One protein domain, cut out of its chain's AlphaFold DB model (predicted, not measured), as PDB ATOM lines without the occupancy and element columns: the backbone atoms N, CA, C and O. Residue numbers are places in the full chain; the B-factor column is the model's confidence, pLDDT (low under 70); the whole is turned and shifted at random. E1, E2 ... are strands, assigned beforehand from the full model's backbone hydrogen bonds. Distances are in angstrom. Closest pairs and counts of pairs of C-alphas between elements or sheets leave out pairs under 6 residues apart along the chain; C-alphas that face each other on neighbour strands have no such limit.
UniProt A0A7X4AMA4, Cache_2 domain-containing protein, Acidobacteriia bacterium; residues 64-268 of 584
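AT A GLANCE: This is residues 64 to 268 of the 584 residues of the protein "Cache_2 domain-containing protein" of Acidobacteriia bacterium (UniProt A0A7X4AMA4). Two strongly twisted sheets lie face to face as a sandwich, their strands at 40 degrees to each other, and the small hairpin E8 and E9 sits beside the end of E2 at one edge. The chain is wound over both sheets as a jelly roll, one long hairpin of four nested antiparallel pairs: E4 with E13, E5 with E12, E6 with E11, and E7 with E10. The printed part has 205 residues with no named helix and thirteen named strands, E1 to E13 in order along the chain; the class is all strand, though under half of the residues, 98, are in named strands. One sheet is branched and holds E1, E3, E4, E6, E11 and E13; the other runs E2 E5 E12 E7 E10, antiparallel throughout. The whole is compact, with a radius of gyration of the C-alphas of 16.4 A and spans of 51 by 42 by 26 A.

HOW THE PARTS SIT: In the branched sheet E13, residues 253 to 267, has three neighbours and bends by 64 degrees at residue 259. E4, residues 108 to 115, and E1, residues 64 to 68, lie on one side of E13, with N 112 and O 256 at 3.0 A and N 65 and O 263 at 2.8 A. E6, residues 137 to 148, lies on the other side, with N 143 and O 262 at 2.8 A. E3, residues 94 to 99, forms a hairpin with E4, N 96 and O 111 being 3.1 A apart. E11, residues 220 to 227, is the antiparallel neighbour of E6, with N 144 and O 224 at 2.9 A. In the other sheet E12, residues 240 to 248, has two antiparallel neighbours: E5, residues 121 to 129, with N 125 and O 244 at 2.8 A, and E7, residues 165 to 172, with N 168 and O 245 at 2.9 A. The edge strands are E2, residues 77 to 81, beside E5, with N 79 and O 124 at 2.8 A, and E10, residues 202 to 206, beside E7, with N 167 and O 205 at 2.8 A. Between the sheets, the closest C-alphas of E10 and E11 are those of Leu 204 and Gly 226, 5.3 A apart. E8, residues 178 to 181, and E9, residues 184 to 187, form a hairpin, with N 179 and O 186 at 2.8 A; the closest C-alphas of E2 and E9 are those of Ala 81 and Arg 186, 5.2 A apart.

IN THESE COORDINATES: E1 begins at C-alpha 64, (145.088, 109.666, 138.649), and E13 ends at C-alpha 267, (150.612, 101.492, 143.719). From first to last C-alpha E13 measures 39.5 A, E6 34.3 A, E5 25.4 A and E12 25.3 A.

THE WHOLE: The two C-alphas farthest apart are those of Glu 214 and Ala 236, 52.8 A. The printed part has no cut. The long links are E2 to E3, E6 to E7, E9 to E10, E10 to E11 and E11 to E12. The mean pLDDT of the printed part is 92.3; residues 135, 157 and 268 are under 70.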
ATOM      1  N   THR A  64     144.758 108.310 139.116       95.25
ATOM      2  CA  THR A  64     145.088 109.666 138.649       95.25
ATOM      3  C   THR A  64     144.030 110.677 139.072       95.25
ATOM      4  O   THR A  64     142.838 110.467 138.856       95.25
ATOM      5  N   PHE A  65     144.478 111.805 139.622       96.50
ATOM      6  CA  PHE A  65     143.650 112.965 139.942       96.50
ATOM      7  C   PHE A  65     144.052 114.130 139.047       96.50
ATOM      8  O   PHE A  65     145.234 114.462 138.957       96.50
ATOM      9  N   THR A  66     143.064 114.769 138.425       97.69
ATOM     10  CA  THR A  66     143.266 115.931 137.556       97.69
ATOM     11  C   THR A  66     142.443 117.102 138.067       97.69
ATOM     12  O   THR A  66     141.219 117.020 138.157       97.69
ATOM     13  N   PHE A  67     143.117 118.212 138.345       98.06
ATOM     14  CA  PHE A  67     142.531 119.462 138.807       98.06
ATOM     15  C   PHE A  67     142.613 120.501 137.687       98.06
ATOM     16  O   PHE A  67     143.692 120.992 137.366       98.06
ATOM     17  N   ASP A  68     141.474 120.812 137.062       98.00
ATOM     18  CA  ASP A  68     141.347 121.845 136.020       98.00
ATOM     19  C   ASP A  68     140.976 123.214 136.617       98.00
ATOM     20  O   ASP A  68     139.798 123.521 136.838       98.00
ATOM     21  N   PHE A  69     141.974 124.051 136.887       98.44
ATOM     22  CA  PHE A  69     141.765 125.329 137.569       98.44
ATOM     23  C   PHE A  69     141.040 126.371 136.717       98.44
ATOM     24  O   PHE A  69     140.637 127.395 137.255       98.44
ATOM     25  N   ASN A  70     140.715 126.097 135.451       97.06
ATOM     26  CA  ASN A  70     139.754 126.924 134.713       97.06
ATOM     27  C   ASN A  70     138.358 126.906 135.361       97.06
ATOM     28  O   ASN A  70     137.577 127.838 135.186       97.06
ATOM     29  N   ARG A  71     138.050 125.871 136.154       95.94
ATOM     30  CA  ARG A  71     136.753 125.665 136.822       95.94
ATOM     31  C   ARG A  71     136.701 126.189 138.262       95.94
ATOM     32  O   ARG A  71     135.769 125.866 138.995       95.94
ATOM     33  N   GLY A  72     137.690 126.979 138.676       96.19
ATOM     34  CA  GLY A  72     137.808 127.526 140.030       96.19
ATOM     35  C   GLY A  72     138.901 126.850 140.858       96.19
ATOM     36  O   GLY A  72     139.621 125.976 140.383       96.19
ATOM     37  N   ALA A  73     139.014 127.256 142.125       94.88
ATOM     38  CA  ALA A  73     140.121 126.855 142.997       94.88
ATOM     39  C   ALA A  73     140.064 125.402 143.504       94.88
ATOM     40  O   ALA A  73     141.062 124.906 144.008       94.88
ATOM     41  N   GLN A  74     138.915 124.721 143.406       95.44
ATOM     42  CA  GLN A  74     138.752 123.304 143.784       95.44
ATOM     43  C   GLN A  74     139.267 122.946 145.194       95.44
ATOM     44  O   GLN A  74     139.768 121.852 145.427       95.44
ATOM     45  N   GLY A  75     139.141 123.876 146.145       94.19
ATOM     46  CA  GLY A  75     139.586 123.676 147.527       94.19
ATOM     47  C   GLY A  75     141.081 123.904 147.767       94.19
ATOM     48  O   GLY A  75     141.520 123.759 148.905       94.19
ATOM     49  N   PHE A  76     141.852 124.298 146.747       98.12
ATOM     50  CA  PHE A  76     143.243 124.700 146.929       98.12
ATOM     51  C   PHE A  76     143.335 126.072 147.597       98.12
ATOM     52  O   PHE A  76     142.643 127.019 147.216       98.12
ATOM     53  N   VAL A  77     144.220 126.176 148.585       98.31
ATOM     54  CA  VAL A  77     144.460 127.393 149.370       98.31
ATOM     55  C   VAL A  77     145.920 127.796 149.231       98.31
ATOM     56  O   VAL A  77     146.804 126.939 149.258       98.31
ATOM     57  N   ALA A  78     146.164 129.094 149.062       98.38
ATOM     58  CA  ALA A  78     147.512 129.631 148.954       98.38
ATOM     59  C   ALA A  78     148.214 129.688 150.319       98.38
ATOM     60  O   ALA A  78     147.579 129.897 151.356       98.38
ATOM     61  N   GLY A  79     149.532 129.555 150.300       98.12
ATOM     62  CA  GLY A  79     150.419 129.782 151.425       98.12
ATOM     63  C   GLY A  79     151.734 130.396 150.956       98.12
ATOM     64  O   GLY A  79     152.081 130.353 149.777       98.12
ATOM     65  N   PHE A  80     152.450 130.991 151.904       98.50
ATOM     66  CA  PHE A  80     153.725 131.658 151.672       98.50
ATOM     67  C   PHE A  80     154.664 131.312 152.825       98.50
ATOM     68  O   PHE A  80     154.235 131.323 153.983       98.50
ATOM     69  N   ALA A  81     155.920 131.009 152.520       97.94
ATOM     70  CA  ALA A  81     156.972 130.690 153.476       97.94
ATOM     71  C   ALA A  81     158.295 131.346 153.055       97.94
ATOM     72  O   ALA A  81     158.372 132.027 152.037       97.94
ATOM     73  N   ASP A  82     159.309 131.181 153.893       96.62
ATOM     74  CA  ASP A  82     160.670 131.682 153.723       96.62
ATOM     75  C   ASP A  82     160.772 133.214 153.705       96.62
ATOM     76  O   ASP A  82     161.628 133.804 153.053       96.62
ATOM     77  N   TYR A  83     159.929 133.874 154.504       97.12
ATOM     78  CA  TYR A  83     159.974 135.318 154.757       97.12
ATOM     79  C   TYR A  83     159.740 135.639 156.246       97.12
ATOM     80  O   TYR A  83     159.146 134.824 156.967       97.12
ATOM     81  N   PRO A  84     160.192 136.800 156.757       97.00
ATOM     82  CA  PRO A  84     159.896 137.216 158.124       97.00
ATOM     83  C   PRO A  84     158.394 137.484 158.320       97.00
ATOM     84  O   PRO A  84     157.804 138.238 157.549       97.00
ATOM     85  N   PRO A  85     157.744 136.957 159.376       92.44
ATOM     86  CA  PRO A  85     156.288 137.059 159.543       92.44
ATOM     87  C   PRO A  85     155.761 138.502 159.647       92.44
ATOM     88  O   PRO A  85     154.578 138.729 159.412       92.44
ATOM     89  N   GLY A  86     156.612 139.467 160.019       93.25
ATOM     90  CA  GLY A  86     156.263 140.891 160.095       93.25
ATOM     91  C   GLY A  86     156.311 141.632 158.756       93.25
ATOM     92  O   GLY A  86     155.805 142.746 158.673       93.25
ATOM     93  N   ASP A  87     156.863 141.009 157.715       95.69
ATOM     94  CA  ASP A  87     157.232 141.683 156.468       95.69
ATOM     95  C   ASP A  87     156.277 141.353 155.308       95.69
ATOM     96  O   ASP A  87     156.527 141.738 154.169       95.69
ATOM     97  N   ALA A  88     155.150 140.681 155.569       93.56
ATOM     98  CA  ALA A  88     154.195 140.267 154.531       93.56
ATOM     99  C   ALA A  88     153.765 141.416 153.594       93.56
ATOM    100  O   ALA A  88     153.579 141.199 152.397       93.56
ATOM    101  N   GLU A  89     153.634 142.637 154.127       95.19
ATOM    102  CA  GLU A  89     153.267 143.833 153.359       95.19
ATOM    103  C   GLU A  89     154.359 144.234 152.357       95.19
ATOM    104  O   GLU A  89     154.057 144.477 151.191       95.19
ATOM    105  N   ILE A  90     155.632 144.231 152.766       96.44
ATOM    106  CA  ILE A  90     156.759 144.615 151.894       96.44
ATOM    107  C   ILE A  90     157.173 143.504 150.920       96.44
ATOM    108  O   ILE A  90     157.900 143.764 149.962       96.44
ATOM    109  N   TYR A  91     156.716 142.275 151.162       97.69
ATOM    110  CA  TYR A  91     156.784 141.164 150.213       97.69
ATOM    111  C   TYR A  91     155.610 141.170 149.221       97.69
ATOM    112  O   TYR A  91     155.617 140.396 148.269       97.69
ATOM    113  N   GLU A  92     154.600 142.026 149.413       97.94
ATOM    114  CA  GLU A  92     153.462 142.208 148.501       97.94
ATOM    115  C   GLU A  92     152.770 140.890 148.083       97.94
ATOM    116  O   GLU A  92     152.372 140.697 146.928       97.94
ATOM    117  N   LEU A  93     152.646 139.966 149.042       98.06
ATOM    118  CA  LEU A  93     152.161 138.601 148.829       98.06
ATOM    119  C   LEU A  93     150.695 138.598 148.389       98.06
ATOM    120  O   LEU A  93     149.807 139.061 149.104       98.06
ATOM    121  N   THR A  94     150.435 138.050 147.207       98.19
ATOM    122  CA  THR A  94     149.116 138.069 146.578       98.19
ATOM    123  C   THR A  94     148.785 136.711 145.974       98.19
ATOM    124  O   THR A  94     149.601 136.097 145.294       98.19
ATOM    125  N   SER A  95     147.545 136.257 146.156       98.38
ATOM    126  CA  SER A  95     147.040 135.034 145.531       98.38
ATOM    127  C   SER A  95     145.583 135.165 145.093       98.38
ATOM    128  O   SER A  95     144.880 136.097 145.491       98.38
ATOM    129  N   GLY A  96     145.092 134.219 144.299       97.62
ATOM    130  CA  GLY A  96     143.659 134.075 144.031       97.62
ATOM    131  C   GLY A  96     143.360 133.198 142.825       97.62
ATOM    132  O   GLY A  96     144.267 132.697 142.180       97.62
ATOM    133  N   HIS A  97     142.082 133.041 142.493       98.38
ATOM    134  CA  HIS A  97     141.656 132.482 141.208       98.38
ATOM    135  C   HIS A  97     141.324 133.636 140.260       98.38
ATOM    136  O   HIS A  97     140.545 134.517 140.625       98.38
ATOM    137  N   ARG A  98     141.985 133.701 139.101       97.88
ATOM    138  CA  ARG A  98     141.933 134.858 138.192       97.88
ATOM    139  C   ARG A  98     141.933 134.415 136.733       97.88
ATOM    140  O   ARG A  98     142.509 133.381 136.396       97.88
ATOM    141  N   THR A  99     141.325 135.228 135.872       98.25
ATOM    142  CA  THR A  99     141.476 135.122 134.414       98.25
ATOM    143  C   THR A  99     142.930 135.377 134.028       98.25
ATOM    144  O   THR A  99     143.560 136.278 134.588       98.25
ATOM    145  N   LEU A 100     143.468 134.571 133.110       98.25
ATOM    146  CA  LEU A 100     144.843 134.729 132.642       98.25
ATOM    147  C   LEU A 100     144.976 135.985 131.758       98.25
ATOM    148  O   LEU A 100     144.008 136.376 131.102       98.25
ATOM    149  N   PRO A 101     146.154 136.627 131.709       97.88
ATOM    150  CA  PRO A 101     146.356 137.796 130.857       97.88
ATOM    151  C   PRO A 101     146.417 137.441 129.358       97.88
ATOM    152  O   PRO A 101     146.602 136.272 129.005       97.88
ATOM    153  N   PRO A 102     146.327 138.440 128.459       95.62
ATOM    154  CA  PRO A 102     146.498 138.230 127.025       95.62
ATOM    155  C   PRO A 102     147.817 137.528 126.666       95.62
ATOM    156  O   PRO A 102     148.853 137.867 127.251       95.62
ATOM    157  N   PRO A 103     147.830 136.588 125.699       96.69
ATOM    158  CA  PRO A 103     146.730 136.156 124.817       96.69
ATOM    159  C   PRO A 103     145.919 134.947 125.347       96.69
ATOM    160  O   PRO A 103     145.360 134.176 124.564       96.69
ATOM    161  N   LEU A 104     145.928 134.706 126.662       97.94
ATOM    162  CA  LEU A 104     145.337 133.528 127.304       97.94
ATOM    163  C   LEU A 104     144.025 133.841 128.044       97.94
ATOM    164  O   LEU A 104     143.626 133.077 128.918       97.94
ATOM    165  N   GLU A 105     143.312 134.914 127.689       96.88
ATOM    166  CA  GLU A 105     142.124 135.404 128.415       96.88
ATOM    167  C   GLU A 105     140.938 134.425 128.413       96.88
ATOM    168  O   GLU A 105     139.993 134.578 129.186       96.88
ATOM    169  N   SER A 106     140.977 133.401 127.556       95.19
ATOM    170  CA  SER A 106     140.024 132.287 127.561       95.19
ATOM    171  C   SER A 106     140.236 131.294 128.711       95.19
ATOM    172  O   SER A 106     139.385 130.430 128.923       95.19
ATOM    173  N   HIS A 107     141.339 131.415 129.454       96.44
ATOM    174  CA  HIS A 107     141.699 130.548 130.569       96.44
ATOM    175  C   HIS A 107     141.589 131.282 131.908       96.44
ATOM    176  O   HIS A 107     141.648 132.508 132.009       96.44
ATOM    177  N   SER A 108     141.447 130.515 132.981       97.94
ATOM    178  CA  SER A 108     141.565 130.993 134.358       97.94
ATOM    179  C   SER A 108     142.406 130.018 135.170       97.94
ATOM    180  O   SER A 108     142.479 128.832 134.857       97.94
ATOM    181  N   GLY A 109     143.051 130.515 136.216       98.31
ATOM    182  CA  GLY A 109     143.980 129.714 136.997       98.31
ATOM    183  C   GLY A 109     144.207 130.259 138.393       98.31
ATOM    184  O   GLY A 109     143.715 131.323 138.777       98.31
ATOM    185  N   LEU A 110     144.962 129.485 139.158       98.75
ATOM    186  CA  LEU A 110     145.426 129.831 140.488       98.75
ATOM    187  C   LEU A 110     146.659 130.741 140.382       98.75
ATOM    188  O   LEU A 110     147.730 130.302 139.977       98.75
ATOM    189  N   PHE A 111     146.490 132.012 140.728       98.75
ATOM    190  CA  PHE A 111     147.505 133.057 140.680       98.75
ATOM    191  C   PHE A 111     148.311 133.132 141.981       98.75
ATOM    192  O   PHE A 111     147.714 133.158 143.061       98.75
ATOM    193  N   LEU A 112     149.637 133.248 141.859       98.38
ATOM    194  CA  LEU A 112     150.566 133.632 142.928       98.38
ATOM    195  C   LEU A 112     151.426 134.816 142.483       98.38
ATOM    196  O   LEU A 112     151.890 134.861 141.343       98.38
ATOM    197  N   SER A 113     151.680 135.738 143.411       98.50
ATOM    198  CA  SER A 113     152.695 136.775 143.274       98.50
ATOM    199  C   SER A 113     153.293 137.171 144.618       98.50
ATOM    200  O   SER A 113     152.619 137.129 145.647       98.50
ATOM    201  N   GLY A 114     154.550 137.597 144.582       98.19
ATOM    202  CA  GLY A 114     155.275 138.148 145.718       98.19
ATOM    203  C   GLY A 114     156.592 138.763 145.259       98.19
ATOM    204  O   GLY A 114     157.125 138.388 144.214       98.19
ATOM    205  N   VAL A 115     157.089 139.727 146.028       97.88
ATOM    206  CA  VAL A 115     158.408 140.352 145.894       97.88
ATOM    207  C   VAL A 115     159.348 139.639 146.848       97.88
ATOM    208  O   VAL A 115     159.263 139.813 148.063       97.88
ATOM    209  N   ASN A 116     160.243 138.825 146.306       95.81
ATOM    210  CA  ASN A 116     161.221 138.118 147.115       95.81
ATOM    211  C   ASN A 116     162.268 139.092 147.671       95.81
ATOM    212  O   ASN A 116     162.923 139.806 146.916       95.81
ATOM    213  N   ARG A 117     162.427 139.107 148.997       92.81
ATOM    214  CA  ARG A 117     163.468 139.875 149.703       92.81
ATOM    215  C   ARG A 117     164.347 139.004 150.605       92.81
ATOM    216  O   ARG A 117     165.120 139.535 151.396       92.81
ATOM    217  N   SER A 118     164.169 137.685 150.540       87.81
ATOM    218  CA  SER A 118     164.854 136.695 151.381       87.81
ATOM    219  C   SER A 118     165.788 135.778 150.605       87.81
ATOM    220  O   SER A 118     166.386 134.916 151.238       87.81
ATOM    221  N   ASP A 119     165.887 135.946 149.282       85.19
ATOM    222  CA  ASP A 119     166.612 135.035 148.382       85.19
ATOM    223  C   ASP A 119     166.049 133.593 148.387       85.19
ATOM    224  O   ASP A 119     166.678 132.663 147.907       85.19
ATOM    225  N   ASP A 120     164.857 133.371 148.953       88.44
ATOM    226  CA  ASP A 120     164.331 132.008 149.173       88.44
ATOM    227  C   ASP A 120     162.794 131.979 149.234       88.44
ATOM    228  O   ASP A 120     162.227 131.052 149.790       88.44
ATOM    229  N   LEU A 121     162.083 133.014 148.755       97.31
ATOM    230  CA  LEU A 121     160.624 133.120 148.929       97.31
ATOM    231  C   LEU A 121     159.894 131.919 148.301       97.31
ATOM    232  O   LEU A 121     159.844 131.785 147.074       97.31
ATOM    233  N   PHE A 122     159.226 131.127 149.144       98.44
ATOM    234  CA  PHE A 122     158.390 130.012 148.716       98.44
ATOM    235  C   PHE A 122     156.909 130.401 148.707       98.44
ATOM    236  O   PHE A 122     156.306 130.690 149.743       98.44
ATOM    237  N   MET A 123     156.293 130.394 147.527       98.75
ATOM    238  CA  MET A 123     154.865 130.676 147.335       98.75
ATOM    239  C   MET A 123     154.187 129.419 146.818       98.75
ATOM    240  O   MET A 123     154.661 128.833 145.850       98.75
ATOM    241  N   PHE A 124     153.066 129.006 147.399       98.81
ATOM    242  CA  PHE A 124     152.469 127.721 147.043       98.81
ATOM    243  C   PHE A 124     150.951 127.694 147.153       98.81
ATOM    244  O   PHE A 124     150.335 128.505 147.836       98.81
ATOM    245  N   PHE A 125     150.356 126.691 146.519       98.88
ATOM    246  CA  PHE A 125     149.020 126.200 146.804       98.88
ATOM    247  C   PHE A 125     149.096 124.812 147.426       98.88
ATOM    248  O   PHE A 125     149.948 123.998 147.068       98.88
ATOM    249  N   LYS A 126     148.163 124.528 148.334       98.44
ATOM    250  CA  LYS A 126     147.938 123.188 148.874       98.44
ATOM    251  C   LYS A 126     146.479 122.779 148.756       98.44
ATOM    252  O   LYS A 126     145.596 123.624 148.903       98.44
ATOM    253  N   GLY A 127     146.228 121.494 148.548       97.06
ATOM    254  CA  GLY A 127     144.879 120.935 148.496       97.06
ATOM    255  C   GLY A 127     144.856 119.470 148.934       97.06
ATOM    256  O   GLY A 127     145.821 118.744 148.675       97.06
ATOM    257  N   PRO A 128     143.792 119.018 149.621       94.88
ATOM    258  CA  PRO A 128     143.671 117.628 150.029       94.88
ATOM    259  C   PRO A 128     143.304 116.740 148.834       94.88
ATOM    260  O   PRO A 128     142.477 117.098 147.997       94.88
ATOM    261  N   ILE A 129     143.876 115.543 148.804       95.44
ATOM    262  CA  ILE A 129     143.488 114.445 147.921       95.44
ATOM    263  C   ILE A 129     142.926 113.344 148.804       95.44
ATOM    264  O   ILE A 129     143.536 112.957 149.799       95.44
ATOM    265  N   SER A 130     141.750 112.848 148.442       91.38
ATOM    266  CA  SER A 130     141.040 111.797 149.165       91.38
ATOM    267  C   SER A 130     140.603 110.689 148.217       91.38
ATOM    268  O   SER A 130     140.465 110.922 147.018       91.38
ATOM    269  N   GLY A 131     140.297 109.515 148.767       86.44
ATOM    270  CA  GLY A 131     139.840 108.365 147.982       86.44
ATOM    271  C   GLY A 131     140.981 107.489 147.470       86.44
ATOM    272  O   GLY A 131     140.771 106.691 146.564       86.44
ATOM    273  N   LEU A 132     142.176 107.634 148.046       88.06
ATOM    274  CA  LEU A 132     143.295 106.730 147.810       88.06
ATOM    275  C   LEU A 132     143.142 105.453 148.642       88.06
ATOM    276  O   LEU A 132     142.577 105.472 149.737       88.06
ATOM    277  N   GLN A 133     143.703 104.349 148.154       80.81
ATOM    278  CA  GLN A 133     143.784 103.117 148.929       80.81
ATOM    279  C   GLN A 133     144.858 103.253 150.019       80.81
ATOM    280  O   GLN A 133     146.055 103.315 149.735       80.81
ATOM    281  N   GLY A 134     144.418 103.312 151.277       79.12
ATOM    282  CA  GLY A 134     145.302 103.383 152.438       79.12
ATOM    283  C   GLY A 134     146.097 102.099 152.683       79.12
ATOM    284  O   GLY A 134     145.681 101.007 152.299       79.12
ATOM    285  N   GLY A 135     147.244 102.233 153.353       69.38
ATOM    286  CA  GLY A 135     148.113 101.119 153.746       69.38
ATOM    287  C   GLY A 135     149.116 100.673 152.679       69.38
ATOM    288  O   GLY A 135     149.939  99.804 152.959       69.38
ATOM    289  N   ALA A 136     149.085 101.281 151.489       71.69
ATOM    290  CA  ALA A 136     149.970 100.949 150.380       71.69
ATOM    291  C   ALA A 136     151.022 102.034 150.097       71.69
ATOM    292  O   ALA A 136     150.732 103.234 150.158       71.69
ATOM    293  N   LEU A 137     152.244 101.605 149.762       83.06
ATOM    294  CA  LEU A 137     153.260 102.481 149.180       83.06
ATOM    295  C   LEU A 137     152.881 102.812 147.738       83.06
ATOM    296  O   LEU A 137     152.395 101.949 147.012       83.06
ATOM    297  N   HIS A 138     153.114 104.051 147.325       85.44
ATOM    298  CA  HIS A 138     152.895 104.502 145.956       85.44
ATOM    299  C   HIS A 138     154.107 105.288 145.463       85.44
ATOM    300  O   HIS A 138     154.651 106.117 146.200       85.44
ATOM    301  N   THR A 139     154.501 105.077 144.206       89.56
ATOM    302  CA  THR A 139     155.266 106.087 143.477       89.56
ATOM    303  C   THR A 139     154.283 107.144 143.008       89.56
ATOM    304  O   THR A 139     153.117 106.857 142.719       89.56
ATOM    305  N   VAL A 140     154.742 108.388 142.975       92.69
ATOM    306  CA  VAL A 140     153.886 109.519 142.642       92.69
ATOM    307  C   VAL A 140     154.555 110.349 141.570       92.69
ATOM    308  O   VAL A 140     155.676 110.818 141.767       92.69
ATOM    309  N   THR A 141     153.842 110.551 140.469       93.06
ATOM    310  CA  THR A 141     154.224 111.479 139.406       93.06
ATOM    311  C   THR A 141     153.288 112.674 139.455       93.06
ATOM    312  O   THR A 141     152.069 112.507 139.515       93.06
ATOM    313  N   VAL A 142     153.847 113.880 139.417       95.62
ATOM    314  CA  VAL A 142     153.090 115.129 139.348       95.62
ATOM    315  C   VAL A 142     153.406 115.822 138.031       95.62
ATOM    316  O   VAL A 142     154.564 115.919 137.634       95.62
ATOM    317  N   SER A 143     152.373 116.325 137.368       97.62
ATOM    318  CA  SER A 143     152.477 117.221 136.224       97.62
ATOM    319  C   SER A 143     151.705 118.503 136.510       97.62
ATOM    320  O   SER A 143     150.564 118.463 136.970       97.62
ATOM    321  N   LEU A 144     152.335 119.643 136.243       98.50
ATOM    322  CA  LEU A 144     151.744 120.966 136.397       98.50
ATOM    323  C   LEU A 144     151.761 121.688 135.057       98.50
ATOM    324  O   LEU A 144     152.804 121.756 134.411       98.50
ATOM    325  N   GLU A 145     150.627 122.267 134.688       98.69
ATOM    326  CA  GLU A 145     150.503 123.249 133.615       98.69
ATOM    327  C   GLU A 145     150.320 124.626 134.258       98.69
ATOM    328  O   GLU A 145     149.473 124.810 135.144       98.69
ATOM    329  N   PHE A 146     151.128 125.589 133.834       98.75
ATOM    330  CA  PHE A 146     151.084 126.954 134.335       98.75
ATOM    331  C   PHE A 146     151.390 127.963 133.229       98.75
ATOM    332  O   PHE A 146     152.030 127.632 132.236       98.75
ATOM    333  N   ALA A 147     150.940 129.203 133.404       98.69
ATOM    334  CA  ALA A 147     151.280 130.323 132.547       98.69
ATOM    335  C   ALA A 147     152.315 131.234 133.208       98.69
ATOM    336  O   ALA A 147     152.239 131.526 134.406       98.69
ATOM    337  N   THR A 148     153.249 131.704 132.391       98.31
ATOM    338  CA  THR A 148     154.343 132.614 132.751       98.31
ATOM    339  C   THR A 148     154.648 133.522 131.561       98.31
ATOM    340  O   THR A 148     154.579 133.091 130.407       98.31
ATOM    341  N   ASN A 149     154.968 134.787 131.821       97.62
ATOM    342  CA  ASN A 149     155.494 135.713 130.815       97.62
ATOM    343  C   ASN A 149     157.005 135.932 130.928       97.62
ATOM    344  O   ASN A 149     157.541 136.806 130.248       97.62
ATOM    345  N   THR A 150     157.675 135.159 131.782       97.31
ATOM    346  CA  THR A 150     159.077 135.373 132.129       97.31
ATOM    347  C   THR A 150     160.005 134.772 131.070       97.31
ATOM    348  O   THR A 150     159.960 133.555 130.887       97.31
ATOM    349  N   PRO A 151     160.851 135.567 130.389       89.00
ATOM    350  CA  PRO A 151     161.787 135.059 129.393       89.00
ATOM    351  C   PRO A 151     162.941 134.272 130.018       89.00
ATOM    352  O   PRO A 151     163.297 134.472 131.180       89.00
ATOM    353  N   SER A 152     163.552 133.426 129.201       86.75
ATOM    354  CA  SER A 152     164.831 132.768 129.464       86.75
ATOM    355  C   SER A 152     166.033 133.687 129.206       86.75
ATOM    356  O   SER A 152     165.952 134.664 128.453       86.75
ATOM    357  N   GLY A 153     167.168 133.366 129.827       79.69
ATOM    358  CA  GLY A 153     168.455 134.032 129.622       79.69
ATOM    359  C   GLY A 153     168.533 135.448 130.193       79.69
ATOM    360  O   GLY A 153     169.433 136.207 129.838       79.69
ATOM    361  N   CYS A 154     167.592 135.835 131.053       75.94
ATOM    362  CA  CYS A 154     167.576 137.166 131.642       75.94
ATOM    363  C   CYS A 154     168.517 137.291 132.841       75.94
ATOM    364  O   CYS A 154     168.561 136.435 133.724       75.94
ATOM    365  N   VAL A 155     169.199 138.432 132.928       80.50
ATOM    366  CA  VAL A 155     169.940 138.826 134.130       80.50
ATOM    367  C   VAL A 155     168.959 139.427 135.136       80.50
ATOM    368  O   VAL A 155     168.235 140.367 134.810       80.50
ATOM    369  N   GLY A 156     168.930 138.884 136.351       77.50
ATOM    370  CA  GLY A 156     168.128 139.402 137.462       77.50
ATOM    371  C   GLY A 156     168.981 139.790 138.671       77.50
ATOM    372  O   GLY A 156     170.211 139.799 138.607       77.50
ATOM    373  N   VAL A 157     168.312 140.159 139.764       69.62
ATOM    374  CA  VAL A 157     168.939 140.504 141.050       69.62
ATOM    375  C   VAL A 157     168.850 139.282 141.963       69.62
ATOM    376  O   VAL A 157     167.774 138.689 142.070       69.62
ATOM    377  N   GLY A 158     169.976 138.885 142.559       75.62
ATOM    378  CA  GLY A 158     170.138 137.604 143.261       75.62
ATOM    379  C   GLY A 158     170.253 136.440 142.277       75.62
ATOM    380  O   GLY A 158     171.330 135.885 142.065       75.62
ATOM    381  N   GLY A 159     169.155 136.165 141.574       76.25
ATOM    382  CA  GLY A 159     169.042 135.156 140.530       76.25
ATOM    383  C   GLY A 159     168.407 135.688 139.245       76.25
ATOM    384  O   GLY A 159     167.957 136.828 139.164       76.25
ATOM    385  N   SER A 160     168.364 134.850 138.215       84.19
ATOM    386  CA  SER A 160     167.624 135.125 136.977       84.19
ATOM    387  C   SER A 160     166.105 135.073 137.220       84.19
ATOM    388  O   SER A 160     165.637 134.205 137.960       84.19
ATOM    389  N   PRO A 161     165.301 135.951 136.592       80.81
ATOM    390  CA  PRO A 161     163.853 135.956 136.790       80.81
ATOM    391  C   PRO A 161     163.187 134.652 136.337       80.81
ATOM    392  O   PRO A 161     162.173 134.265 136.910       80.81
ATOM    393  N   GLY A 162     163.736 133.983 135.317       80.94
ATOM    394  CA  GLY A 162     163.196 132.745 134.763       80.94
ATOM    395  C   GLY A 162     163.780 131.497 135.416       80.94
ATOM    396  O   GLY A 162     163.040 130.668 135.942       80.94
ATOM    397  N   GLU A 163     165.102 131.346 135.369       91.69
ATOM    398  CA  GLU A 163     165.809 130.111 135.713       91.69
ATOM    399  C   GLU A 163     166.137 129.970 137.201       91.69
ATOM    400  O   GLU A 163     166.412 128.860 137.649       91.69
ATOM    401  N   SER A 164     166.057 131.050 137.982       84.94
ATOM    402  CA  SER A 164     166.232 131.024 139.442       84.94
ATOM    403  C   SER A 164     164.902 131.031 140.198       84.94
ATOM    404  O   SER A 164     164.893 131.179 141.420       84.94
ATOM    405  N   VAL A 165     163.785 130.848 139.489       95.12
ATOM    406  CA  VAL A 165     162.463 130.624 140.079       95.12
ATOM    407  C   VAL A 165     161.995 129.223 139.717       95.12
ATOM    408  O   VAL A 165     161.616 128.935 138.578       95.12
ATOM    409  N   TRP A 166     162.032 128.341 140.705       95.62
ATOM    410  CA  TRP A 166     161.840 126.909 140.543       95.62
ATOM    411  C   TRP A 166     160.395 126.518 140.801       95.62
ATOM    412  O   TRP A 166     159.836 126.839 141.844       95.62
ATOM    413  N   ILE A 167     159.789 125.781 139.873       98.12
ATOM    414  CA  ILE A 167     158.495 125.142 140.093       98.12
ATOM    415  C   ILE A 167     158.720 123.877 140.907       98.12
ATOM    416  O   ILE A 167     159.427 122.967 140.468       98.12
ATOM    417  N   LYS A 168     158.074 123.801 142.069       98.00
ATOM    418  CA  LYS A 168     158.115 122.633 142.947       98.00
ATOM    419  C   LYS A 168     156.742 122.008 143.100       98.00
ATOM    420  O   LYS A 168     155.729 122.709 143.110       98.00
ATOM    421  N   ALA A 169     156.722 120.692 143.271       98.00
ATOM    422  CA  ALA A 169     155.530 119.948 143.651       98.00
ATOM    423  C   ALA A 169     155.855 118.883 144.694       98.00
ATOM    424  O   ALA A 169     156.929 118.292 144.675       98.00
ATOM    425  N   GLY A 170     154.914 118.622 145.593       95.19
ATOM    426  CA  GLY A 170     155.076 117.680 146.689       95.19
ATOM    427  C   GLY A 170     153.775 116.979 147.033       95.19
ATOM    428  O   GLY A 170     152.700 117.568 146.933       95.19
ATOM    429  N   VAL A 171     153.864 115.728 147.475       95.75
ATOM    430  CA  VAL A 171     152.737 115.008 148.076       95.75
ATOM    431  C   VAL A 171     153.133 114.543 149.467       95.75
ATOM    432  O   VAL A 171     154.177 113.923 149.648       95.75
ATOM    433  N   THR A 172     152.303 114.864 150.457       94.00
ATOM    434  CA  THR A 172     152.622 114.676 151.880       94.00
ATOM    435  C   THR A 172     151.438 114.114 152.660       94.00
ATOM    436  O   THR A 172     150.281 114.352 152.327       94.00
ATOM    437  N   THR A 173     151.711 113.361 153.725       91.50
ATOM    438  CA  THR A 173     150.682 112.882 154.670       91.50
ATOM    439  C   THR A 173     150.374 113.900 155.772       91.50
ATOM    440  O   THR A 173     149.357 113.796 156.453       91.50
ATOM    441  N   VAL A 174     151.242 114.899 155.932       91.44
ATOM    442  CA  VAL A 174     151.098 116.021 156.862       91.44
ATOM    443  C   VAL A 174     150.665 117.243 156.069       91.44
ATOM    444  O   VAL A 174     151.196 117.493 154.996       91.44
ATOM    445  N   GLU A 175     149.721 118.020 156.592       96.00
ATOM    446  CA  GLU A 175     149.292 119.255 155.937       96.00
ATOM    447  C   GLU A 175     150.462 120.254 155.804       96.00
ATOM    448  O   GLU A 175     151.042 120.637 156.829       96.00
ATOM    449  N   PRO A 176     150.795 120.725 154.583       97.69
ATOM    450  CA  PRO A 176     151.828 121.735 154.378       97.69
ATOM    451  C   PRO A 176     151.426 123.064 155.016       97.69
ATOM    452  O   PRO A 176     150.358 123.612 154.728       97.69
ATOM    453  N   LEU A 177     152.261 123.605 155.895       96.69
ATOM    454  CA  LEU A 177     151.988 124.837 156.626       96.69
ATOM    455  C   LEU A 177     153.272 125.654 156.798       96.69
ATOM    456  O   LEU A 177     154.307 125.082 157.153       96.69
ATOM    457  N   PRO A 178     153.207 126.987 156.628       96.88
ATOM    458  CA  PRO A 178     154.266 127.853 157.104       96.88
ATOM    459  C   PRO A 178     154.202 127.901 158.634       96.88
ATOM    460  O   PRO A 178     153.172 128.230 159.226       96.88
ATOM    461  N   VAL A 179     155.307 127.561 159.282       96.62
ATOM    462  CA  VAL A 179     155.479 127.573 160.733       96.62
ATOM    463  C   VAL A 179     156.604 128.525 161.103       96.62
ATOM    464  O   VAL A 179     157.551 128.722 160.348       96.62
ATOM    465  N   ARG A 180     156.495 129.160 162.267       94.56
ATOM    466  CA  ARG A 180     157.533 130.079 162.726       94.56
ATOM    467  C   ARG A 180     158.781 129.299 163.133       94.56
ATOM    468  O   ARG A 180     158.708 128.480 164.044       94.56
ATOM    469  N   ASP A 181     159.904 129.637 162.516       90.62
ATOM    470  CA  ASP A 181     161.232 129.126 162.837       90.62
ATOM    471  C   ASP A 181     162.215 130.304 162.939       90.62
ATOM    472  O   ASP A 181     162.541 130.983 161.961       90.62
ATOM    473  N   GLY A 182     162.606 130.623 164.174       92.38
ATOM    474  CA  GLY A 182     163.388 131.817 164.482       92.38
ATOM    475  C   GLY A 182     162.711 133.111 164.004       92.38
ATOM    476  O   GLY A 182     161.599 133.459 164.424       92.38
ATOM    477  N   SER A 183     163.415 133.858 163.150       93.25
ATOM    478  CA  SER A 183     162.946 135.119 162.563       93.25
ATOM    479  C   SER A 183     162.142 134.948 161.270       93.25
ATOM    480  O   SER A 183     161.669 135.950 160.745       93.25
ATOM    481  N   TYR A 184     161.964 133.722 160.771       94.50
ATOM    482  CA  TYR A 184     161.287 133.431 159.507       94.50
ATOM    483  C   TYR A 184     160.040 132.566 159.721       94.50
ATOM    484  O   TYR A 184     159.890 131.875 160.730       94.50
ATOM    485  N   LEU A 185     159.124 132.604 158.759       95.31
ATOM    486  CA  LEU A 185     158.198 131.506 158.514       95.31
ATOM    487  C   LEU A 185     158.903 130.508 157.596       95.31
ATOM    488  O   LEU A 185     159.414 130.913 156.563       95.31
ATOM    489  N   ARG A 186     158.950 129.231 157.960       95.06
ATOM    490  CA  ARG A 186     159.536 128.132 157.176       95.06
ATOM    491  C   ARG A 186     158.486 127.048 156.967       95.06
ATOM    492  O   ARG A 186     157.513 126.980 157.716       95.06
ATOM    493  N   MET A 187     158.653 126.197 155.963       97.06
ATOM    494  CA  MET A 187     157.752 125.057 155.783       97.06
ATOM    495  C   MET A 187     157.916 124.034 156.916       97.06
ATOM    496  O   MET A 187     159.023 123.751 157.361       97.06
ATOM    497  N   ASN A 188     156.809 123.440 157.367       95.62
ATOM    498  CA  ASN A 188     156.807 122.313 158.314       95.62
ATOM    499  C   ASN A 188     157.181 120.959 157.677       95.62
ATOM    500  O   ASN A 188     157.111 119.923 158.337       95.62
ATOM    501  N   ILE A 189     157.513 120.974 156.390       91.81
ATOM    502  CA  ILE A 189     157.916 119.836 155.573       91.81
ATOM    503  C   ILE A 189     159.148 120.244 154.766       91.81
ATOM    504  O   ILE A 189     159.326 121.420 154.448       91.81
ATOM    505  N   ASP A 190     159.988 119.276 154.428       90.88
ATOM    506  CA  ASP A 190     161.197 119.501 153.649       90.88
ATOM    507  C   ASP A 190     160.863 119.692 152.165       90.88
ATOM    508  O   ASP A 190     160.679 118.735 151.405       90.88
ATOM    509  N   VAL A 191     160.781 120.957 151.761       89.62
ATOM    510  CA  VAL A 191     160.610 121.366 150.363       89.62
ATOM    511  C   VAL A 191     161.944 121.592 149.643       89.62
ATOM    512  O   VAL A 191     161.944 121.929 148.458       89.62
ATOM    513  N   GLY A 192     163.077 121.397 150.324       89.19
ATOM    514  CA  GLY A 192     164.399 121.779 149.837       89.19
ATOM    515  C   GLY A 192     164.572 123.299 149.803       89.19
ATOM    516  O   GLY A 192     163.867 124.024 150.497       89.19
ATOM    517  N   ARG A 193     165.514 123.779 148.987       81.56
ATOM    518  CA  ARG A 193     165.797 125.210 148.796       81.56
ATOM    519  C   ARG A 193     166.134 125.497 147.352       81.56
ATOM    520  O   ARG A 193     166.975 124.788 146.803       81.56
ATOM    521  N   GLN A 194     165.514 126.510 146.759       81.56
ATOM    522  CA  GLN A 194     165.738 126.927 145.377       81.56
ATOM    523  C   GLN A 194     165.784 125.723 144.406       81.56
ATOM    524  O   GLN A 194     164.790 125.014 144.240       81.56
ATOM    525  N   SER A 195     166.945 125.450 143.797       78.62
ATOM    526  CA  SER A 195     167.173 124.350 142.849       78.62
ATOM    527  C   SER A 195     167.256 122.963 143.496       78.62
ATOM    528  O   SER A 195     167.168 121.948 142.804       78.62
ATOM    529  N   GLY A 196     167.416 122.894 144.817       71.50
ATOM    530  CA  GLY A 196     167.448 121.658 145.583       71.50
ATOM    531  C   GLY A 196     166.043 121.137 145.865       71.50
ATOM    532  O   GLY A 196     165.209 121.841 146.443       71.50
ATOM    533  N   SER A 197     165.792 119.881 145.494       80.31
ATOM    534  CA  SER A 197     164.597 119.148 145.924       80.31
ATOM    535  C   SER A 197     164.712 118.761 147.398       80.31
ATOM    536  O   SER A 197     165.796 118.416 147.864       80.31
ATOM    537  N   GLY A 198     163.598 118.799 148.121       77.44
ATOM    538  CA  GLY A 198     163.493 118.245 149.469       77.44
ATOM    539  C   GLY A 198     162.908 116.839 149.457       77.44
ATOM    540  O   GLY A 198     162.407 116.354 148.440       77.44
ATOM    541  N   ALA A 199     162.901 116.184 150.615       78.69
ATOM    542  CA  ALA A 199     162.292 114.865 150.774       78.69
ATOM    543  C   ALA A 199     160.788 114.847 150.433       78.69
ATOM    544  O   ALA A 199     160.245 113.806 150.059       78.69
ATOM    545  N   GLN A 200     160.104 115.989 150.574       88.56
ATOM    546  CA  GLN A 200     158.648 116.112 150.466       88.56
ATOM    547  C   GLN A 200     158.185 117.043 149.336       88.56
ATOM    548  O   GLN A 200     156.978 117.143 149.107       88.56
ATOM    549  N   ALA A 201     159.104 117.674 148.599       90.38
ATOM    550  CA  ALA A 201     158.803 118.359 147.344       90.38
ATOM    551  C   ALA A 201     159.985 118.293 146.369       90.38
ATOM    552  O   ALA A 201     161.130 118.544 146.737       90.38
ATOM    553  N   VAL A 202     159.687 117.997 145.107       88.62
ATOM    554  CA  VAL A 202     160.656 117.884 144.016       88.62
ATOM    555  C   VAL A 202     160.614 119.119 143.121       88.62
ATOM    556  O   VAL A 202     159.550 119.698 142.886       88.62
ATOM    557  N   VAL A 203     161.774 119.512 142.603       89.94
ATOM    558  CA  VAL A 203     161.901 120.517 141.546       89.94
ATOM    559  C   VAL A 203     161.465 119.907 140.217       89.94
ATOM    560  O   VAL A 203     162.053 118.939 139.744       89.94
ATOM    561  N   LEU A 204     160.439 120.487 139.597       85.12
ATOM    562  CA  LEU A 204     159.953 120.075 138.276       85.12
ATOM    563  C   LEU A 204     160.655 120.825 137.132       85.12
ATOM    564  O   LEU A 204     160.584 120.406 135.980       85.12
ATOM    565  N   GLY A 205     161.277 121.965 137.434       89.81
ATOM    566  CA  GLY A 205     161.912 122.869 136.476       89.81
ATOM    567  C   GLY A 205     161.759 124.323 136.918       89.81
ATOM    568  O   GLY A 205     161.589 124.590 138.103       89.81
ATOM    569  N   ASN A 206     161.793 125.264 135.976       97.31
ATOM    570  CA  ASN A 206     161.740 126.706 136.250       97.31
ATOM    571  C   ASN A 206     160.632 127.425 135.457       97.31
ATOM    572  O   ASN A 206     159.997 126.821 134.581       97.31
ATOM    573  N   ILE A 207     160.398 128.710 135.736       97.31
ATOM    574  CA  ILE A 207     159.310 129.481 135.105       97.31
ATOM    575  C   ILE A 207     159.671 130.125 133.763       97.31
ATOM    576  O   ILE A 207     158.809 130.782 133.183       97.31
ATOM    577  N   ALA A 208     160.901 129.978 133.265       92.62
ATOM    578  CA  ALA A 208     161.293 130.574 131.990       92.62
ATOM    579  C   ALA A 208     160.427 130.018 130.841       92.62
ATOM    580  O   ALA A 208     160.268 128.798 130.709       92.62
ATOM    581  N   ASN A 209     159.836 130.892 130.028       95.25
ATOM    582  CA  ASN A 209     159.093 130.515 128.826       95.25
ATOM    583  C   ASN A 209     160.027 130.376 127.610       95.25
ATOM    584  O   ASN A 209     161.250 130.368 127.744       95.25
ATOM    585  N   SER A 210     159.452 130.235 126.412       93.94
ATOM    586  CA  SER A 210     160.225 130.032 125.180       93.94
ATOM    587  C   SER A 210     160.892 131.303 124.636       93.94
ATOM    588  O   SER A 210     161.651 131.234 123.667       93.94
ATOM    589  N   ARG A 211     160.612 132.468 125.232       89.25
ATOM    590  CA  ARG A 211     161.194 133.750 124.832       89.25
ATOM    591  C   ARG A 211     162.583 133.904 125.415       89.25
ATOM    592  O   ARG A 211     162.858 133.447 126.519       89.25
ATOM    593  N   ILE A 212     163.444 134.589 124.678       90.44
ATOM    594  CA  ILE A 212     164.734 135.071 125.187       90.44
ATOM    595  C   ILE A 212     164.580 136.502 125.702       90.44
ATOM    596  O   ILE A 212     163.642 137.198 125.306       90.44
ATOM    597  N   CYS A 213     165.486 136.940 126.572       86.75
ATOM    598  CA  CYS A 213     165.352 138.190 127.319       86.75
ATOM    599  C   CYS A 213     165.120 139.448 126.465       86.75
ATOM    600  O   CYS A 213     164.439 140.379 126.893       86.75
ATOM    601  N   GLU A 214     165.650 139.482 125.245       91.44
ATOM    602  CA  GLU A 214     165.523 140.615 124.326       91.44
ATOM    603  C   GLU A 214     164.158 140.682 123.622       91.44
ATOM    604  O   GLU A 214     163.854 141.666 122.942       91.44
ATOM    605  N   GLN A 215     163.331 139.640 123.739       89.81
ATOM    606  CA  GLN A 215     162.011 139.588 123.119       89.81
ATOM    607  C   GLN A 215     160.931 140.212 124.019       89.81
ATOM    608  O   GLN A 215     161.048 140.197 125.244       89.81
ATOM    609  N   PRO A 216     159.836 140.739 123.435       93.81
ATOM    610  CA  PRO A 216     158.708 141.230 124.217       93.81
ATOM    611  C   PRO A 216     158.131 140.152 125.141       93.81
ATOM    612  O   PRO A 216     157.973 138.999 124.731       93.81
ATOM    613  N   LEU A 217     157.756 140.552 126.360       94.81
ATOM    614  CA  LEU A 217     157.079 139.672 127.311       94.81
ATOM    615  C   LEU A 217     155.776 139.147 126.703       94.81
ATOM    616  O   LEU A 217     154.955 139.918 126.201       94.81
ATOM    617  N   GLN A 218     155.565 137.840 126.798       95.88
ATOM    618  CA  GLN A 218     154.342 137.195 126.345       95.88
ATOM    619  C   GLN A 218     153.980 136.060 127.295       95.88
ATOM    620  O   GLN A 218     154.821 135.218 127.595       95.88
ATOM    621  N   TRP A 219     152.723 136.022 127.734       98.06
ATOM    622  CA  TRP A 219     152.203 134.905 128.514       98.06
ATOM    623  C   TRP A 219     152.109 133.646 127.651       98.06
ATOM    624  O   TRP A 219     151.481 133.648 126.590       98.06
ATOM    625  N   GLU A 220     152.734 132.572 128.120       97.94
ATOM    626  CA  GLU A 220     152.753 131.262 127.471       97.94
ATOM    627  C   GLU A 220     152.425 130.178 128.500       97.94
ATOM    628  O   GLU A 220     152.817 130.288 129.663       97.94
ATOM    629  N   LEU A 221     151.703 129.138 128.069       98.19
ATOM    630  CA  LEU A 221     151.487 127.936 128.872       98.19
ATOM    631  C   LEU A 221     152.722 127.037 128.786       98.19
ATOM    632  O   LEU A 221     153.248 126.787 127.701       98.19
ATOM    633  N   LYS A 222     153.144 126.517 129.932       97.00
ATOM    634  CA  LYS A 222     154.251 125.582 130.088       97.00
ATOM    635  C   LYS A 222     153.795 124.425 130.963       97.00
ATOM    636  O   LYS A 222     153.127 124.634 131.975       97.00
ATOM    637  N   SER A 223     154.193 123.214 130.584       96.88
ATOM    638  CA  SER A 223     153.942 122.009 131.369       96.88
ATOM    639  C   SER A 223     155.253 121.411 131.841       96.88
ATOM    640  O   SER A 223     156.177 121.228 131.051       96.88
ATOM    641  N   LEU A 224     155.319 121.097 133.128       94.00
ATOM    642  CA  LEU A 224     156.437 120.398 133.748       94.00
ATOM    643  C   LEU A 224     155.924 119.130 134.420       94.00
ATOM    644  O   LEU A 224     154.763 119.058 134.831       94.00
ATOM    645  N   GLN A 225     156.782 118.123 134.520       93.56
ATOM    646  CA  GLN A 225     156.461 116.876 135.201       93.56
ATOM    647  C   GLN A 225     157.678 116.341 135.942       93.56
ATOM    648  O   GLN A 225     158.813 116.576 135.535       93.56
ATOM    649  N   GLY A 226     157.428 115.585 137.000       83.56
ATOM    650  CA  GLY A 226     158.468 114.958 137.799       83.56
ATOM    651  C   GLY A 226     157.878 113.940 138.759       83.56
ATOM    652  O   GLY A 226     156.663 113.892 138.973       83.56
ATOM    653  N   SER A 227     158.749 113.117 139.325       87.75
ATOM    654  CA  SER A 227     158.374 112.076 140.277       87.75
ATOM    655  C   SER A 227     158.878 112.430 141.665       87.75
ATOM    656  O   SER A 227     159.961 112.994 141.810       87.75
ATOM    657  N   MET A 228     158.105 112.079 142.691       85.19
ATOM    658  CA  MET A 228     158.560 112.204 144.075       85.19
ATOM    659  C   MET A 228     159.833 111.364 144.285       85.19
ATOM    660  O   MET A 228     159.900 110.239 143.781       85.19
ATOM    661  N   PRO A 229     160.827 111.861 145.046       74.38
ATOM    662  CA  PRO A 229     162.124 111.196 145.207       74.38
ATOM    663  C   PRO A 229     162.035 109.912 146.037       74.38
ATOM    664  O   PRO A 229     162.959 109.101 146.053       74.38
ATOM    665  N   SER A 230     160.941 109.719 146.771       76.12
ATOM    666  CA  SER A 230     160.695 108.528 147.571       76.12
ATOM    667  C   SER A 230     159.223 108.122 147.511       76.12
ATOM    668  O   SER A 230     158.350 108.983 147.356       76.12
ATOM    669  N   PRO A 231     158.930 106.818 147.650       83.56
ATOM    670  CA  PRO A 231     157.568 106.318 147.781       83.56
ATOM    671  C   PRO A 231     156.815 106.958 148.944       83.56
ATOM    672  O   PRO A 231     157.380 107.141 150.023       83.56
ATOM    673  N   ILE A 232     155.520 107.208 148.766       81.62
ATOM    674  CA  ILE A 232     154.644 107.669 149.845       81.62
ATOM    675  C   ILE A 232     153.809 106.511 150.389       81.62
ATOM    676  O   ILE A 232     153.190 105.767 149.632       81.62
ATOM    677  N   SER A 233     153.766 106.364 151.714       86.06
ATOM    678  CA  SER A 233     152.814 105.473 152.380       86.06
ATOM    679  C   SER A 233     151.500 106.214 152.583       86.06
ATOM    680  O   SER A 233     151.449 107.194 153.329       86.06
ATOM    681  N   ILE A 234     150.443 105.776 151.897       86.06
ATOM    682  CA  ILE A 234     149.127 106.402 152.028       86.06
ATOM    683  C   ILE A 234     148.522 106.008 153.385       86.06
ATOM    684  O   ILE A 234     148.413 104.809 153.667       86.06
ATOM    685  N   PRO A 235     148.101 106.971 154.227       83.44
ATOM    686  CA  PRO A 235     147.479 106.667 155.511       83.44
ATOM    687  C   PRO A 235     146.201 105.836 155.348       83.44
ATOM    688  O   PRO A 235     145.565 105.841 154.296       83.44
ATOM    689  N   ALA A 236     145.788 105.138 156.408       83.44
ATOM    690  CA  ALA A 236     144.616 104.254 156.376       83.44
ATOM    691  C   ALA A 236     143.300 104.967 155.997       83.44
ATOM    692  O   ALA A 236     142.374 104.322 155.513       83.44
ATOM    693  N   ASP A 237     143.215 106.284 156.200       86.00
ATOM    694  CA  ASP A 237     142.060 107.101 155.817       86.00
ATOM    695  C   ASP A 237     142.071 107.540 154.339       86.00
ATOM    696  O   ASP A 237     141.137 108.208 153.892       86.00
ATOM    697  N   GLY A 238     143.107 107.169 153.579       88.69
ATOM    698  CA  GLY A 238     143.207 107.436 152.149       88.69
ATOM    699  C   GLY A 238     143.399 108.910 151.799       88.69
ATOM    700  O   GLY A 238     143.025 109.312 150.691       88.69
ATOM    701  N   ARG A 239     143.913 109.729 152.732       91.62
ATOM    702  CA  ARG A 239     144.097 111.174 152.539       91.62
ATOM    703  C   ARG A 239     145.563 111.587 152.517       91.62
ATOM    704  O   ARG A 239     146.357 111.180 153.359       91.62
ATOM    705  N   VAL A 240     145.892 112.463 151.575       96.00
ATOM    706  CA  VAL A 240     147.192 113.139 151.457       96.00
ATOM    707  C   VAL A 240     146.979 114.592 151.034       96.00
ATOM    708  O   VAL A 240     145.872 114.990 150.679       96.00
ATOM    709  N   TRP A 241     148.038 115.387 151.053       97.81
ATOM    710  CA  TRP A 241     148.051 116.768 150.592       97.81
ATOM    711  C   TRP A 241     148.946 116.904 149.374       97.81
ATOM    712  O   TRP A 241     150.105 116.493 149.413       97.81
ATOM    713  N   LEU A 242     148.416 117.517 148.319       98.31
ATOM    714  CA  LEU A 242     149.205 118.011 147.201       98.31
ATOM    715  C   LEU A 242     149.642 119.441 147.503       98.31
ATOM    716  O   LEU A 242     148.822 120.276 147.881       98.31
ATOM    717  N   LEU A 243     150.925 119.703 147.302       98.50
ATOM    718  CA  LEU A 243     151.574 121.003 147.341       98.50
ATOM    719  C   LEU A 243     152.140 121.292 145.951       98.50
ATOM    720  O   LEU A 243     152.775 120.423 145.360       98.50
ATOM    721  N   PHE A 244     151.982 122.510 145.452       98.75
ATOM    722  CA  PHE A 244     152.779 122.994 144.328       98.75
ATOM    723  C   PHE A 244     152.958 124.503 144.385       98.75
ATOM    724  O   PHE A 244     152.112 125.214 144.924       98.75
ATOM    725  N   GLY A 245     154.055 125.003 143.831       98.38
ATOM    726  CA  GLY A 245     154.400 126.408 143.966       98.38
ATOM    727  C   GLY A 245     155.714 126.789 143.308       98.38
ATOM    728  O   GLY A 245     156.253 126.043 142.491       98.38
ATOM    729  N   THR A 246     156.212 127.958 143.688       98.50
ATOM    730  CA  THR A 246     157.495 128.520 143.267       98.50
ATOM    731  C   THR A 246     158.430 128.670 144.459       98.50
ATOM    732  O   THR A 246     158.005 129.198 145.484       98.50
ATOM    733  N   ASP A 247     159.691 128.295 144.286       96.19
ATOM    734  CA  ASP A 247     160.806 128.568 145.197       96.19
ATOM    735  C   ASP A 247     161.810 129.478 144.475       96.19
ATOM    736  O   ASP A 247     162.316 129.120 143.407       96.19
ATOM    737  N   SER A 248     162.005 130.697 144.980       91.62
ATOM    738  CA  SER A 248     162.658 131.776 144.237       91.62
ATOM    739  C   SER A 248     163.960 132.229 144.890       91.62
ATOM    740  O   SER A 248     163.938 132.734 146.008       91.62
ATOM    741  N   GLY A 249     165.060 132.165 144.135       83.81
ATOM    742  CA  GLY A 249     166.288 132.940 144.381       83.81
ATOM    743  C   GLY A 249     166.328 134.266 143.604       83.81
ATOM    744  O   GLY A 249     167.296 135.013 143.651       83.81
ATOM    745  N   PHE A 250     165.286 134.584 142.828       89.62
ATOM    746  CA  PHE A 250     165.170 135.886 142.172       89.62
ATOM    747  C   PHE A 250     164.614 136.901 143.166       89.62
ATOM    748  O   PHE A 250     163.452 136.795 143.551       89.62
ATOM    749  N   GLU A 251     165.416 137.886 143.568       90.06
ATOM    750  CA  GLU A 251     165.103 138.884 144.605       90.06
ATOM    751  C   GLU A 251     164.213 140.031 144.084       90.06
ATOM    752  O   GLU A 251     164.488 141.222 144.259       90.06
ATOM    753  N   SER A 252     163.141 139.687 143.372       92.75
ATOM    754  CA  SER A 252     162.162 140.651 142.869       92.75
ATOM    755  C   SER A 252     160.786 139.998 142.715       92.75
ATOM    756  O   SER A 252     160.515 138.940 143.288       92.75
ATOM    757  N   ARG A 253     159.871 140.667 142.008       97.62
ATOM    758  CA  ARG A 253     158.509 140.181 141.808       97.62
ATOM    759  C   ARG A 253     158.475 138.977 140.877       97.62
ATOM    760  O   ARG A 253     158.906 139.065 139.731       97.62
ATOM    761  N   THR A 254     157.820 137.924 141.338       98.06
ATOM    762  CA  THR A 254     157.396 136.791 140.515       98.06
ATOM    763  C   THR A 254     155.875 136.808 140.361       98.06
ATOM    764  O   THR A 254     155.155 137.163 141.296       98.06
ATOM    765  N   GLU A 255     155.379 136.420 139.184       98.31
ATOM    766  CA  GLU A 255     153.960 136.190 138.902       98.31
ATOM    767  C   GLU A 255     153.791 134.880 138.130       98.31
ATOM    768  O   GLU A 255     154.493 134.636 137.149       98.31
ATOM    769  N   VAL A 256     152.853 134.033 138.555       98.50
ATOM    770  CA  VAL A 256     152.580 132.748 137.899       98.50
ATOM    771  C   VAL A 256     151.111 132.359 138.047       98.50
ATOM    772  O   VAL A 256     150.478 132.663 139.060       98.50
ATOM    773  N   TYR A 257     150.564 131.676 137.039       98.75
ATOM    774  CA  TYR A 257     149.203 131.130 137.062       98.75
ATOM    775  C   TYR A 257     149.240 129.619 136.863       98.75
ATOM    776  O   TYR A 257     149.618 129.174 135.791       98.75
ATOM    777  N   PHE A 258     148.785 128.814 137.817       98.75
ATOM    778  CA  PHE A 258     148.614 127.373 137.610       98.75
ATOM    779  C   PHE A 258     147.236 127.088 137.001       98.75
ATOM    780  O   PHE A 258     146.211 127.464 137.575       98.75
ATOM    781  N   THR A 259     147.195 126.426 135.845       98.50
ATOM    782  CA  THR A 259     145.957 126.123 135.100       98.50
ATOM    783  C   THR A 259     145.527 124.672 135.256       98.50
ATOM    784  O   THR A 259     144.327 124.388 135.252       98.50
ATOM    785  N   ARG A 260     146.476 123.748 135.458       98.62
ATOM    786  CA  ARG A 260     146.176 122.335 135.707       98.62
ATOM    787  C   ARG A 260     147.210 121.685 136.616       98.62
ATOM    788  O   ARG A 260     148.405 121.909 136.455       98.62
ATOM    789  N   ALA A 261     146.749 120.818 137.510       98.56
ATOM    790  CA  ALA A 261     147.600 119.860 138.207       98.56
ATOM    791  C   ALA A 261     147.086 118.440 137.959       98.56
ATOM    792  O   ALA A 261     145.900 118.170 138.148       98.56
ATOM    793  N   THR A 262     147.972 117.539 137.556       98.31
ATOM    794  CA  THR A 262     147.694 116.110 137.420       98.31
ATOM    795  C   THR A 262     148.639 115.357 138.335       98.31
ATOM    796  O   THR A 262     149.847 115.573 138.292       98.31
ATOM    797  N   VAL A 263     148.108 114.466 139.161       97.44
ATOM    798  CA  VAL A 263     148.908 113.616 140.037       97.44
ATOM    799  C   VAL A 263     148.476 112.172 139.885       97.44
ATOM    800  O   VAL A 263     147.295 111.844 140.000       97.44
ATOM    801  N   THR A 264     149.451 111.316 139.614       95.38
ATOM    802  CA  THR A 264     149.252 109.887 139.416       95.38
ATOM    803  C   THR A 264     149.943 109.141 140.539       95.38
ATOM    804  O   THR A 264     151.156 109.241 140.713       95.38
ATOM    805  N   PHE A 265     149.148 108.399 141.298       92.50
ATOM    806  CA  PHE A 265     149.591 107.465 142.315       92.50
ATOM    807  C   PHE A 265     149.634 106.087 141.684       92.50
ATOM    808  O   PHE A 265     148.592 105.503 141.384       92.50
ATOM    809  N   THR A 266     150.832 105.562 141.493       88.12
ATOM    810  CA  THR A 266     151.014 104.191 141.036       88.12
ATOM    811  C   THR A 266     151.277 103.343 142.268       88.12
ATOM    812  O   THR A 266     152.297 103.563 142.931       88.12
ATOM    813  N   PRO A 267     150.368 102.418 142.628       80.69
ATOM    814  CA  PRO A 267     150.612 101.492 143.719       80.69
ATOM    815  C   PRO A 267     151.951 100.805 143.490       80.69
ATOM    816  O   PRO A 267     152.176 100.147 142.477       80.69
ATOM    817  N   MET A 268     152.860 100.974 144.438       68.25
ATOM    818  CA  MET A 268     154.043 100.141 144.518       68.25
ATOM    819  C   MET A 268     153.616  98.889 145.233       68.25
ATOM    820  O   MET A 268     153.823  98.816 146.439       68.25
TER     821      MET A 268